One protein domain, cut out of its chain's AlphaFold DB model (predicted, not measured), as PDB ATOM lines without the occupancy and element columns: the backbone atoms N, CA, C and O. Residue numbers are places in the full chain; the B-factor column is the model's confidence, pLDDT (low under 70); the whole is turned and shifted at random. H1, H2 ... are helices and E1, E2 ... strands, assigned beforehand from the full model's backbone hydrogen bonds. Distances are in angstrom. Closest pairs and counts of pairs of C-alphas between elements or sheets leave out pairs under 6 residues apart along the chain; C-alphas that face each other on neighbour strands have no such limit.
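Overview. This is residues 27 to 110 of the 166 residues of the protein "riboflavin-binding protein-like" of Actinia tenebrosa (UniProt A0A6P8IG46). What is the shape? H1 and H3 lie side by side, running opposite ways, with the hairpin E1 E2 beside the ends where H1 begins and H3 finishes; H2 folds back on H1, and H4 is farthest from the middle. What is printed? It is a compact, mixed domain of 84 residues with E1, E2, H1, H2, H3, H4 in chain order and an antiparallel sheet E1 - E2; the radius of gyration of the C-alphas is 12.7 A and the spans are 37 by 28 by 22 A.

Arrangement. How do the strands pair? E1, residues 35 to 40, and E2, residues 57 to 59, form an antiparallel hairpin at 159 degrees; N 36 and O 58, 2.7 A apart, are within hydrogen-bond range. Where are the helices? H1, residues 61 to 70, touches H2, residues 73 to 76, the closest C-alphas being Glu 66 and Leu 75, 7.1 A. H3, residues 88 to 103, and H1 are near each other; the closest C-alphas of H3 and E2 are Cys 103 and Cys 59, 4.3 A. H4, residues 107 to 110, is close to H3 but not clearly touching, closest C-alphas Leu 107 and Tyr 101, 6.9 A. Are their backbones regularly paired? Every O i to N i+4 pair is within hydrogen-bond range in H1 and H3; H2 and H4 are too short for one.

Along the chain. Where does E1 begin? C-alpha 35 is at (201.100, 363.124, 293.245). How long are the helices H1 and H3? They measure 14.6 A and 21.6 A.

Size, cuts and confidence. How far does it reach? The farthest C-alphas, Ser 40 and Cys 83, are 37.4 A apart. Any cut or weak place? The printed part has no cut, its long links are E1 to E2 and H2 to H3, and no printed residue is under 70 in pLDDT.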
ATOM      1  N   GLY A  27     209.085 359.842 303.771       83.81
ATOM      2  CA  GLY A  27     209.200 359.572 302.355       83.81
ATOM      3  C   GLY A  27     209.080 360.850 301.534       83.81
ATOM      4  O   GLY A  27     208.737 361.926 302.028       83.81
ATOM      5  N   GLN A  28     209.303 360.725 300.235       91.50
ATOM      6  CA  GLN A  28     209.114 361.833 299.309       91.50
ATOM      7  C   GLN A  28     208.266 361.375 298.133       91.50
ATOM      8  O   GLN A  28     208.234 360.195 297.775       91.50
ATOM      9  N   CYS A  29     207.573 362.335 297.537       92.50
ATOM     10  CA  CYS A  29     206.791 362.123 296.333       92.50
ATOM     11  C   CYS A  29     207.580 362.625 295.128       92.50
ATOM     12  O   CYS A  29     208.294 363.626 295.213       92.50
ATOM     13  N   ILE A  30     207.446 361.928 294.003       89.75
ATOM     14  CA  ILE A  30     207.861 362.462 292.705       89.75
ATOM     15  C   ILE A  30     206.838 363.514 292.240       89.75
ATOM     16  O   ILE A  30     205.690 363.477 292.676       89.75
ATOM     17  N   LYS A  31     207.266 364.456 291.389       90.81
ATOM     18  CA  LYS A  31     206.425 365.443 290.678       90.81
ATOM     19  C   LYS A  31     205.213 366.011 291.454       90.81
ATOM     20  O   LYS A  31     205.380 366.611 292.513       90.81
ATOM     21  N   GLY A  32     203.983 365.952 290.935       89.19
ATOM     22  CA  GLY A  32     203.507 365.300 289.699       89.19
ATOM     23  C   GLY A  32     202.013 365.560 289.454       89.19
ATOM     24  O   GLY A  32     201.366 366.199 290.295       89.19
ATOM     25  N   LYS A  33     201.421 365.094 288.335       91.56
ATOM     26  CA  LYS A  33     199.987 365.389 288.049       91.56
ATOM     27  C   LYS A  33     199.068 364.840 289.147       91.56
ATOM     28  O   LYS A  33     198.233 365.572 289.690       91.56
ATOM     29  N   TYR A  34     199.244 363.571 289.513       94.12
ATOM     30  CA  TYR A  34     198.414 362.876 290.505       94.12
ATOM     31  C   TYR A  34     199.076 362.736 291.885       94.12
ATOM     32  O   TYR A  34     198.379 362.470 292.871       94.12
ATOM     33  N   HIS A  35     200.372 363.037 291.984       94.44
ATOM     34  CA  HIS A  35     201.100 363.124 293.245       94.44
ATOM     35  C   HIS A  35     200.765 364.390 294.054       94.44
ATOM     36  O   HIS A  35     200.360 365.434 293.532       94.44
ATOM     37  N   LYS A  36     200.948 364.286 295.368       95.19
ATOM     38  CA  LYS A  36     200.941 365.366 296.360       95.19
ATOM     39  C   LYS A  36     202.376 365.880 296.566       95.19
ATOM     40  O   LYS A  36     203.312 365.108 296.380       95.19
ATOM     41  N   PRO A  37     202.582 367.127 297.035       94.00
ATOM     42  CA  PRO A  37     203.930 367.679 297.234       94.00
ATOM     43  C   PRO A  37     204.794 366.931 298.265       94.00
ATOM     44  O   PRO A  37     206.018 366.987 298.201       94.00
ATOM     45  N   LYS A  38     204.163 366.268 299.243       93.94
ATOM     46  CA  LYS A  38     204.791 365.442 300.286       93.94
ATOM     47  C   LYS A  38     203.844 364.299 300.675       93.94
ATOM     48  O   LYS A  38     202.631 364.454 300.483       93.94
ATOM     49  N   PRO A  39     204.345 363.188 301.246       94.69
ATOM     50  CA  PRO A  39     203.483 362.157 301.800       94.69
ATOM     51  C   PRO A  39     202.600 362.713 302.913       94.69
ATOM     52  O   PRO A  39     203.056 363.458 303.777       94.69
ATOM     53  N   SER A  40     201.330 362.333 302.899       93.06
ATOM     54  CA  SER A  40     200.358 362.723 303.923       93.06
ATOM     55  C   SER A  40     199.208 361.716 303.972       93.06
ATOM     56  O   SER A  40     199.057 360.941 303.018       93.06
ATOM     57  N   PRO A  41     198.375 361.710 305.025       91.06
ATOM     58  CA  PRO A  41     197.170 360.892 305.051       91.06
ATOM     59  C   PRO A  41     196.212 361.253 303.905       91.06
ATOM     60  O   PRO A  41     196.275 362.341 303.321       91.06
ATOM     61  N   ALA A  42     195.303 360.338 303.576       88.31
ATOM     62  CA  ALA A  42     194.214 360.622 302.651       88.31
ATOM     63  C   ALA A  42     193.209 361.595 303.297       88.31
ATOM     64  O   ALA A  42     192.688 361.333 304.377       88.31
ATOM     65  N   ASN A  43     192.914 362.711 302.624       83.81
ATOM     66  CA  ASN A  43     191.911 363.691 303.065       83.81
ATOM     67  C   ASN A  43     190.465 363.286 302.715       83.81
ATOM     68  O   ASN A  43     189.518 363.852 303.253       83.81
ATOM     69  N   LYS A  44     190.295 362.338 301.789       91.69
ATOM     70  CA  LYS A  44     189.012 361.810 301.315       91.69
ATOM     71  C   LYS A  44     189.114 360.283 301.163       91.69
ATOM     72  O   LYS A  44     190.224 359.761 301.055       91.69
ATOM     73  N   PRO A  45     187.989 359.548 301.128       90.94
ATOM     74  CA  PRO A  45     188.010 358.100 300.945       90.94
ATOM     75  C   PRO A  45     188.681 357.676 299.634       90.94
ATOM     76  O   PRO A  45     188.395 358.222 298.572       90.94
ATOM     77  N   PHE A  46     189.524 356.650 299.714       94.56
ATOM     78  CA  PHE A  46     190.067 355.961 298.545       94.56
ATOM     79  C   PHE A  46     189.042 354.967 297.970       94.56
ATOM     80  O   PHE A  46     188.282 354.361 298.732       94.56
ATOM     81  N   LYS A  47     189.045 354.776 296.643       96.50
ATOM     82  CA  LYS A  47     188.247 353.741 295.933       96.50
ATOM     83  C   LYS A  47     189.098 352.675 295.224       96.50
ATOM     84  O   LYS A  47     188.584 351.627 294.844       96.50
ATOM     85  N   ALA A  48     190.399 352.917 295.122       95.12
ATOM     86  CA  ALA A  48     191.439 351.967 294.744       95.12
ATOM     87  C   ALA A  48     192.641 352.161 295.687       95.12
ATOM     88  O   ALA A  48     192.610 353.024 296.564       95.12
ATOM     89  N   CYS A  49     193.718 351.394 295.512       94.88
ATOM     90  CA  CYS A  49     194.982 351.617 296.230       94.88
ATOM     91  C   CYS A  49     194.868 351.575 297.770       94.88
ATOM     92  O   CYS A  49     195.588 352.284 298.475       94.88
ATOM     93  N   TYR A  50     193.958 350.755 298.308       93.25
ATOM     94  CA  TYR A  50     193.602 350.717 299.733       93.25
ATOM     95  C   TYR A  50     194.791 350.509 300.687       93.25
ATOM     96  O   TYR A  50     194.767 351.029 301.804       93.25
ATOM     97  N   GLN A  51     195.857 349.839 300.240       88.81
ATOM     98  CA  GLN A  51     197.112 349.660 300.981       88.81
ATOM     99  C   GLN A  51     197.842 350.980 301.318       88.81
ATOM    100  O   GLN A  51     198.717 350.996 302.180       88.81
ATOM    101  N   TYR A  52     197.462 352.085 300.670       90.06
ATOM    102  CA  TYR A  52     197.990 353.435 300.884       90.06
ATOM    103  C   TYR A  52     196.995 354.386 301.580       90.06
ATOM    104  O   TYR A  52     197.257 355.585 301.684       90.06
ATOM    105  N   ARG A  53     195.843 353.877 302.052       85.19
ATOM    106  CA  ARG A  53     194.780 354.691 302.675       85.19
ATOM    107  C   ARG A  53     195.120 355.136 304.102       85.19
ATOM    108  O   ARG A  53     194.754 356.235 304.501       85.19
ATOM    109  N   THR A  54     195.752 354.261 304.884       79.31
ATOM    110  CA  THR A  54     196.007 354.447 306.329       79.31
ATOM    111  C   THR A  54     197.402 354.984 306.646       79.31
ATOM    112  O   THR A  54     197.714 355.224 307.809       79.31
ATOM    113  N   THR A  55     198.248 355.158 305.634       81.56
ATOM    114  CA  THR A  55     199.642 355.592 305.757       81.56
ATOM    115  C   THR A  55     199.851 356.934 305.059       81.56
ATOM    116  O   THR A  55     199.020 357.373 304.261       81.56
ATOM    117  N   ASN A  56     200.976 357.596 305.342       90.38
ATOM    118  CA  ASN A  56     201.385 358.776 304.586       90.38
ATOM    119  C   ASN A  56     201.711 358.360 303.145       90.38
ATOM    120  O   ASN A  56     202.755 357.767 302.879       90.38
ATOM    121  N   SER A  57     200.804 358.663 302.220       93.50
ATOM    122  CA  SER A  57     200.882 358.277 300.810       93.50
ATOM    123  C   SER A  57     201.057 359.486 299.903       93.50
ATOM    124  O   SER A  57     200.806 360.624 300.309       93.50
ATOM    125  N   CYS A  58     201.495 359.244 298.668       95.19
ATOM    126  CA  CYS A  58     201.788 360.291 297.692       95.19
ATOM    127  C   CYS A  58     200.647 360.629 296.733       95.19
ATOM    128  O   CYS A  58     200.685 361.705 296.158       95.19
ATOM    129  N   CYS A  59     199.620 359.796 296.576       95.69
ATOM    130  CA  CYS A  59     198.554 360.052 295.606       95.69
ATOM    131  C   CYS A  59     197.438 360.942 296.176       95.69
ATOM    132  O   CYS A  59     197.198 360.994 297.388       95.69
ATOM    133  N   LYS A  60     196.737 361.640 295.280       95.50
ATOM    134  CA  LYS A  60     195.467 362.325 295.567       95.50
ATOM    135  C   LYS A  60     194.321 361.309 295.621       95.50
ATOM    136  O   LYS A  60     194.297 360.354 294.847       95.50
ATOM    137  N   SER A  61     193.340 361.530 296.494       95.75
ATOM    138  CA  SER A  61     192.182 360.632 296.628       95.75
ATOM    139  C   SER A  61     191.367 360.568 295.330       95.75
ATOM    140  O   SER A  61     190.920 359.494 294.935       95.75
ATOM    141  N   GLU A  62     191.256 361.700 294.629       96.06
ATOM    142  CA  GLU A  62     190.596 361.871 293.330       96.06
ATOM    143  C   GLU A  62     191.158 360.924 292.260       96.06
ATOM    144  O   GLU A  62     190.393 360.313 291.519       96.06
ATOM    145  N   PHE A  63     192.481 360.730 292.233       96.44
ATOM    146  CA  PHE A  63     193.118 359.761 291.341       96.44
ATOM    147  C   PHE A  63     192.636 358.333 291.634       96.44
ATOM    148  O   PHE A  63     192.313 357.599 290.708       96.44
ATOM    149  N   THR A  64     192.503 357.945 292.908       96.94
ATOM    150  CA  THR A  64     192.028 356.592 293.265       96.94
ATOM    151  C   THR A  64     190.546 356.376 292.947       96.94
ATOM    152  O   THR A  64     190.129 355.236 292.760       96.94
ATOM    153  N   VAL A  65     189.752 357.454 292.906       97.19
ATOM    154  CA  VAL A  65     188.342 357.427 292.488       97.19
ATOM    155  C   VAL A  65     188.251 357.192 290.986       97.19
ATOM    156  O   VAL A  65     187.525 356.298 290.563       97.19
ATOM    157  N   GLU A  66     189.020 357.938 290.196       97.50
ATOM    158  CA  GLU A  66     189.018 357.793 288.739       97.50
ATOM    159  C   GLU A  66     189.641 356.460 288.292       97.50
ATOM    160  O   GLU A  66     189.048 355.757 287.480       97.50
ATOM    161  N   LEU A  67     190.750 356.030 288.912       97.12
ATOM    162  CA  LEU A  67     191.372 354.726 288.648       97.12
ATOM    163  C   LEU A  67     190.401 353.559 288.897       97.12
ATOM    164  O   LEU A  67     190.393 352.583 288.152       97.12
ATOM    165  N   ALA A  68     189.560 353.654 289.932       96.75
ATOM    166  CA  ALA A  68     188.540 352.646 290.211       96.75
ATOM    167  C   ALA A  68     187.369 352.669 289.212       96.75
ATOM    168  O   ALA A  68     186.705 351.650 289.044       96.75
ATOM    169  N   ALA A  69     187.092 353.819 288.588       96.69
ATOM    170  CA  ALA A  69     185.930 354.023 287.725       96.69
ATOM    171  C   ALA A  69     186.229 353.774 286.238       96.69
ATOM    172  O   ALA A  69     185.406 353.176 285.549       96.69
ATOM    173  N   THR A  70     187.382 354.233 285.741       95.44
ATOM    174  CA  THR A  70     187.749 354.187 284.310       95.44
ATOM    175  C   THR A  70     189.155 353.643 284.055       95.44
ATOM    176  O   THR A  70     189.642 353.672 282.923       95.44
ATOM    177  N   ARG A  71     189.826 353.114 285.090       93.88
ATOM    178  CA  ARG A  71     191.237 352.699 285.032       93.88
ATOM    179  C   ARG A  71     192.085 353.875 284.545       93.88
ATOM    180  O   ARG A  71     192.150 354.898 285.218       93.88
ATOM    181  N   THR A  72     192.720 353.755 283.387       91.25
ATOM    182  CA  THR A  72     193.596 354.775 282.810       91.25
ATOM    183  C   THR A  72     192.925 355.677 281.776       91.25
ATOM    184  O   THR A  72     193.511 356.691 281.393       91.25
ATOM    185  N   GLU A  73     191.678 355.390 281.398       91.75
ATOM    186  CA  GLU A  73     191.016 356.009 280.243       91.75
ATOM    187  C   GLU A  73     190.816 357.516 280.437       91.75
ATOM    188  O   GLU A  73     191.231 358.297 279.583       91.75
ATOM    189  N   LYS A  74     190.308 357.971 281.592       93.69
ATOM    190  CA  LYS A  74     190.236 359.418 281.890       93.69
ATOM    191  C   LYS A  74     191.499 360.003 282.525       93.69
ATOM    192  O   LYS A  74     191.673 361.222 282.520       93.69
ATOM    193  N   LEU A  75     192.376 359.176 283.094       91.38
ATOM    194  CA  LEU A  75     193.615 359.655 283.723       91.38
ATOM    195  C   LEU A  75     194.661 360.078 282.679       91.38
ATOM    196  O   LEU A  75     195.306 361.126 282.820       91.38
ATOM    197  N   TYR A  76     194.796 359.263 281.633       88.19
ATOM    198  CA  TYR A  76     195.902 359.299 280.676       88.19
ATOM    199  C   TYR A  76     195.453 359.151 279.212       88.19
ATOM    200  O   TYR A  76     196.302 359.016 278.341       88.19
ATOM    201  N   ASN A  77     194.145 359.146 278.921       90.75
ATOM    202  CA  ASN A  77     193.613 358.987 277.560       90.75
ATOM    203  C   ASN A  77     194.096 357.703 276.843       90.75
ATOM    204  O   ASN A  77     194.237 357.674 275.621       90.75
ATOM    205  N   HIS A  78     194.345 356.629 277.601       87.12
ATOM    206  CA  HIS A  78     194.669 355.299 277.081       87.12
ATOM    207  C   HIS A  78     193.899 354.219 277.847       87.12
ATOM    208  O   HIS A  78     193.504 354.432 278.989       87.12
ATOM    209  N   THR A  79     193.730 353.039 277.251       88.25
ATOM    210  CA  THR A  79     193.169 351.860 277.932       88.25
ATOM    211  C   THR A  79     194.216 350.755 278.051       88.25
ATOM    212  O   THR A  79     195.147 350.686 277.251       88.25
ATOM    213  N   TRP A  80     194.067 349.876 279.042       86.19
ATOM    214  CA  TRP A  80     194.871 348.654 279.147       86.19
ATOM    215  C   TRP A  80     194.352 347.516 278.253       86.19
ATOM    216  O   TRP A  80     195.102 346.590 277.950       86.19
ATOM    217  N   ASP A  81     193.103 347.591 277.778       86.94
ATOM    218  CA  ASP A  81     192.469 346.553 276.948       86.94
ATOM    219  C   ASP A  81     192.825 346.692 275.451       86.94
ATOM    220  O   ASP A  81     191.971 346.549 274.579       86.94
ATOM    221  N   ILE A  82     194.093 346.991 275.137       83.25
ATOM    222  CA  ILE A  82     194.550 347.378 273.785       83.25
ATOM    223  C   ILE A  82     194.261 346.289 272.736       83.25
ATOM    224  O   ILE A  82     193.820 346.592 271.632       83.25
ATOM    225  N   CYS A  83     194.507 345.019 273.077       83.75
ATOM    226  CA  CYS A  83     194.297 343.886 272.164       83.75
ATOM    227  C   CYS A  83     193.013 343.100 272.467       83.75
ATOM    228  O   CYS A  83     192.450 342.462 271.582       83.75
ATOM    229  N   LYS A  84     192.614 343.064 273.743       85.88
ATOM    230  CA  LYS A  84     191.431 342.386 274.293       85.88
ATOM    231  C   LYS A  84     191.257 342.792 275.765       85.88
ATOM    232  O   LYS A  84     192.249 343.211 276.368       85.88
ATOM    233  N   PRO A  85     190.074 342.585 276.372       90.50
ATOM    234  CA  PRO A  85     189.883 342.756 277.808       90.50
ATOM    235  C   PRO A  85     190.914 341.987 278.645       90.50
ATOM    236  O   PRO A  85     191.168 340.800 278.400       90.50
ATOM    237  N   LEU A  86     191.504 342.654 279.637       85.06
ATOM    238  CA  LEU A  86     192.437 342.023 280.568       85.06
ATOM    239  C   LEU A  86     191.769 340.908 281.389       85.06
ATOM    240  O   LEU A  86     190.646 341.040 281.872       85.06
ATOM    241  N   SER A  87     192.511 339.825 281.642       87.69
ATOM    242  CA  SER A  87     192.122 338.849 282.664       87.69
ATOM    243  C   SER A  87     192.190 339.480 284.060       87.69
ATOM    244  O   SER A  87     193.007 340.371 284.301       87.69
ATOM    245  N   ALA A  88     191.390 338.982 285.009       88.06
ATOM    246  CA  ALA A  88     191.311 339.545 286.362       88.06
ATOM    247  C   ALA A  88     192.686 339.684 287.053       88.06
ATOM    248  O   ALA A  88     192.972 340.722 287.642       88.06
ATOM    249  N   LYS A  89     193.579 338.691 286.903       81.75
ATOM    250  CA  LYS A  89     194.962 338.754 287.416       81.75
ATOM    251  C   LYS A  89     195.822 339.818 286.736       81.75
ATOM    252  O   LYS A  89     196.647 340.441 287.394       81.75
ATOM    253  N   CYS A  90     195.665 340.002 285.425       78.44
ATOM    254  CA  CYS A  90     196.406 341.033 284.704       78.44
ATOM    255  C   CYS A  90     195.926 342.426 285.137       78.44
ATOM    256  O   CYS A  90     196.740 343.296 285.431       78.44
ATOM    257  N   LEU A  91     194.608 342.608 285.276       84.38
ATOM    258  CA  LEU A  91     194.017 343.842 285.791       84.38
ATOM    259  C   LEU A  91     194.484 344.152 287.224       84.38
ATOM    260  O   LEU A  91     194.890 345.277 287.498       84.38
ATOM    261  N   GLU A  92     194.487 343.162 288.121       84.88
ATOM    262  CA  GLU A  92     195.010 343.300 289.489       84.88
ATOM    263  C   GLU A  92     196.484 343.737 289.499       84.88
ATOM    264  O   GLU A  92     196.854 344.655 290.234       84.88
ATOM    265  N   PHE A  93     197.312 343.132 288.640       80.94
ATOM    266  CA  PHE A  93     198.712 343.515 288.479       80.94
ATOM    267  C   PHE A  93     198.866 344.978 288.028       80.94
ATOM    268  O   PHE A  93     199.608 345.729 288.668       80.94
ATOM    269  N   TRP A  94     198.156 345.403 286.976       84.38
ATOM    270  CA  TRP A  94     198.223 346.782 286.471       84.38
ATOM    271  C   TRP A  94     197.731 347.796 287.505       84.38
ATOM    272  O   TRP A  94     198.422 348.780 287.770       84.38
ATOM    273  N   MET A  95     196.617 347.505 288.183       90.44
ATOM    274  CA  MET A  95     196.133 348.300 289.316       90.44
ATOM    275  C   MET A  95     197.188 348.406 290.424       90.44
ATOM    276  O   MET A  95     197.385 349.484 290.983       90.44
ATOM    277  N   HIS A  96     197.911 347.325 290.736       86.50
ATOM    278  CA  HIS A  96     198.974 347.361 291.741       86.50
ATOM    279  C   HIS A  96     200.168 348.225 291.309       86.50
ATOM    280  O   HIS A  96     200.666 348.998 292.131       86.50
ATOM    281  N   GLN A  97     200.620 348.128 290.052       86.25
ATOM    282  CA  GLN A  97     201.713 348.970 289.542       86.25
ATOM    283  C   GLN A  97     201.332 350.449 289.561       86.25
ATOM    284  O   GLN A  97     202.097 351.270 290.063       86.25
ATOM    285  N   GLU A  98     200.129 350.771 289.094       92.31
ATOM    286  CA  GLU A  98     199.615 352.137 289.019       92.31
ATOM    287  C   GLU A  98     199.452 352.748 290.426       92.31
ATOM    288  O   GLU A  98     199.929 353.851 290.705       92.31
ATOM    289  N   CYS A  99     198.923 351.975 291.380       93.56
ATOM    290  CA  CYS A  99     198.903 352.360 292.792       93.56
ATOM    291  C   CYS A  99     200.309 352.518 293.397       93.56
ATOM    292  O   CYS A  99     200.529 353.439 294.184       93.56
ATOM    293  N   PHE A 100     201.270 351.645 293.073       91.12
ATOM    294  CA  PHE A 100     202.647 351.773 293.561       91.12
ATOM    295  C   PHE A 100     203.316 353.043 293.017       91.12
ATOM    296  O   PHE A 100     203.936 353.783 293.783       91.12
ATOM    297  N   TYR A 101     203.152 353.317 291.722       90.25
ATOM    298  CA  TYR A 101     203.695 354.488 291.039       90.25
ATOM    299  C   TYR A 101     203.118 355.809 291.582       90.25
ATOM    300  O   TYR A 101     203.847 356.771 291.829       90.25
ATOM    301  N   GLN A 102     201.815 355.855 291.851       94.38
ATOM    302  CA  GLN A 102     201.162 357.096 292.270       94.38
ATOM    303  C   GLN A 102     201.184 357.318 293.788       94.38
ATOM    304  O   GLN A 102     201.320 358.450 294.260       94.38
ATOM    305  N   CYS A 103     201.069 356.257 294.590       94.31
ATOM    306  CA  CYS A 103     200.848 356.384 296.030       94.31
ATOM    307  C   CYS A 103     202.074 356.099 296.914       94.31
ATOM    308  O   CYS A 103     202.049 356.483 298.086       94.31
ATOM    309  N   SER A 104     203.132 355.452 296.412       92.00
ATOM    310  CA  SER A 104     204.260 355.020 297.253       92.00
ATOM    311  C   SER A 104     205.149 356.187 297.723       92.00
ATOM    312  O   SER A 104     205.792 356.827 296.889       92.00
ATOM    313  N   PRO A 105     205.312 356.407 299.045       92.12
ATOM    314  CA  PRO A 105     206.207 357.435 299.590       92.12
ATOM    315  C   PRO A 105     207.698 357.077 299.462       92.12
ATOM    316  O   PRO A 105     208.562 357.848 299.867       92.12
ATOM    317  N   TYR A 106     208.021 355.903 298.908       87.50
ATOM    318  CA  TYR A 106     209.395 355.427 298.722       87.50
ATOM    319  C   TYR A 106     209.827 355.375 297.255       87.50
ATOM    320  O   TYR A 106     210.977 355.036 296.978       87.50
ATOM    321  N   LEU A 107     208.940 355.714 296.313       85.50
ATOM    322  CA  LEU A 107     209.246 355.687 294.880       85.50
ATOM    323  C   LEU A 107     210.346 356.684 294.487       85.50
ATOM    324  O   LEU A 107     211.135 356.398 293.590       85.50
ATOM    325  N   TYR A 108     210.435 357.817 295.190       85.81
ATOM    326  CA  TYR A 108     211.404 358.884 294.917       85.81
ATOM    327  C   TYR A 108     212.871 358.423 294.880       85.81
ATOM    328  O   TYR A 108     213.687 359.057 294.219       85.81
ATOM    329  N   LYS A 109     213.208 357.301 295.537       85.62
ATOM    330  CA  LYS A 109     214.551 356.690 295.506       85.62
ATOM    331  C   LYS A 109     214.999 356.296 294.092       85.62
ATOM    332  O   LYS A 109     216.182 356.073 293.866       85.62
ATOM    333  N   TRP A 110     214.049 356.215 293.165       84.69
ATOM    334  CA  TRP A 110     214.246 355.901 291.755       84.69
ATOM    335  C   TRP A 110     213.799 357.043 290.834       84.69
ATOM    336  O   TRP A 110     213.652 356.814 289.640       84.69
TER     337      TRP A 110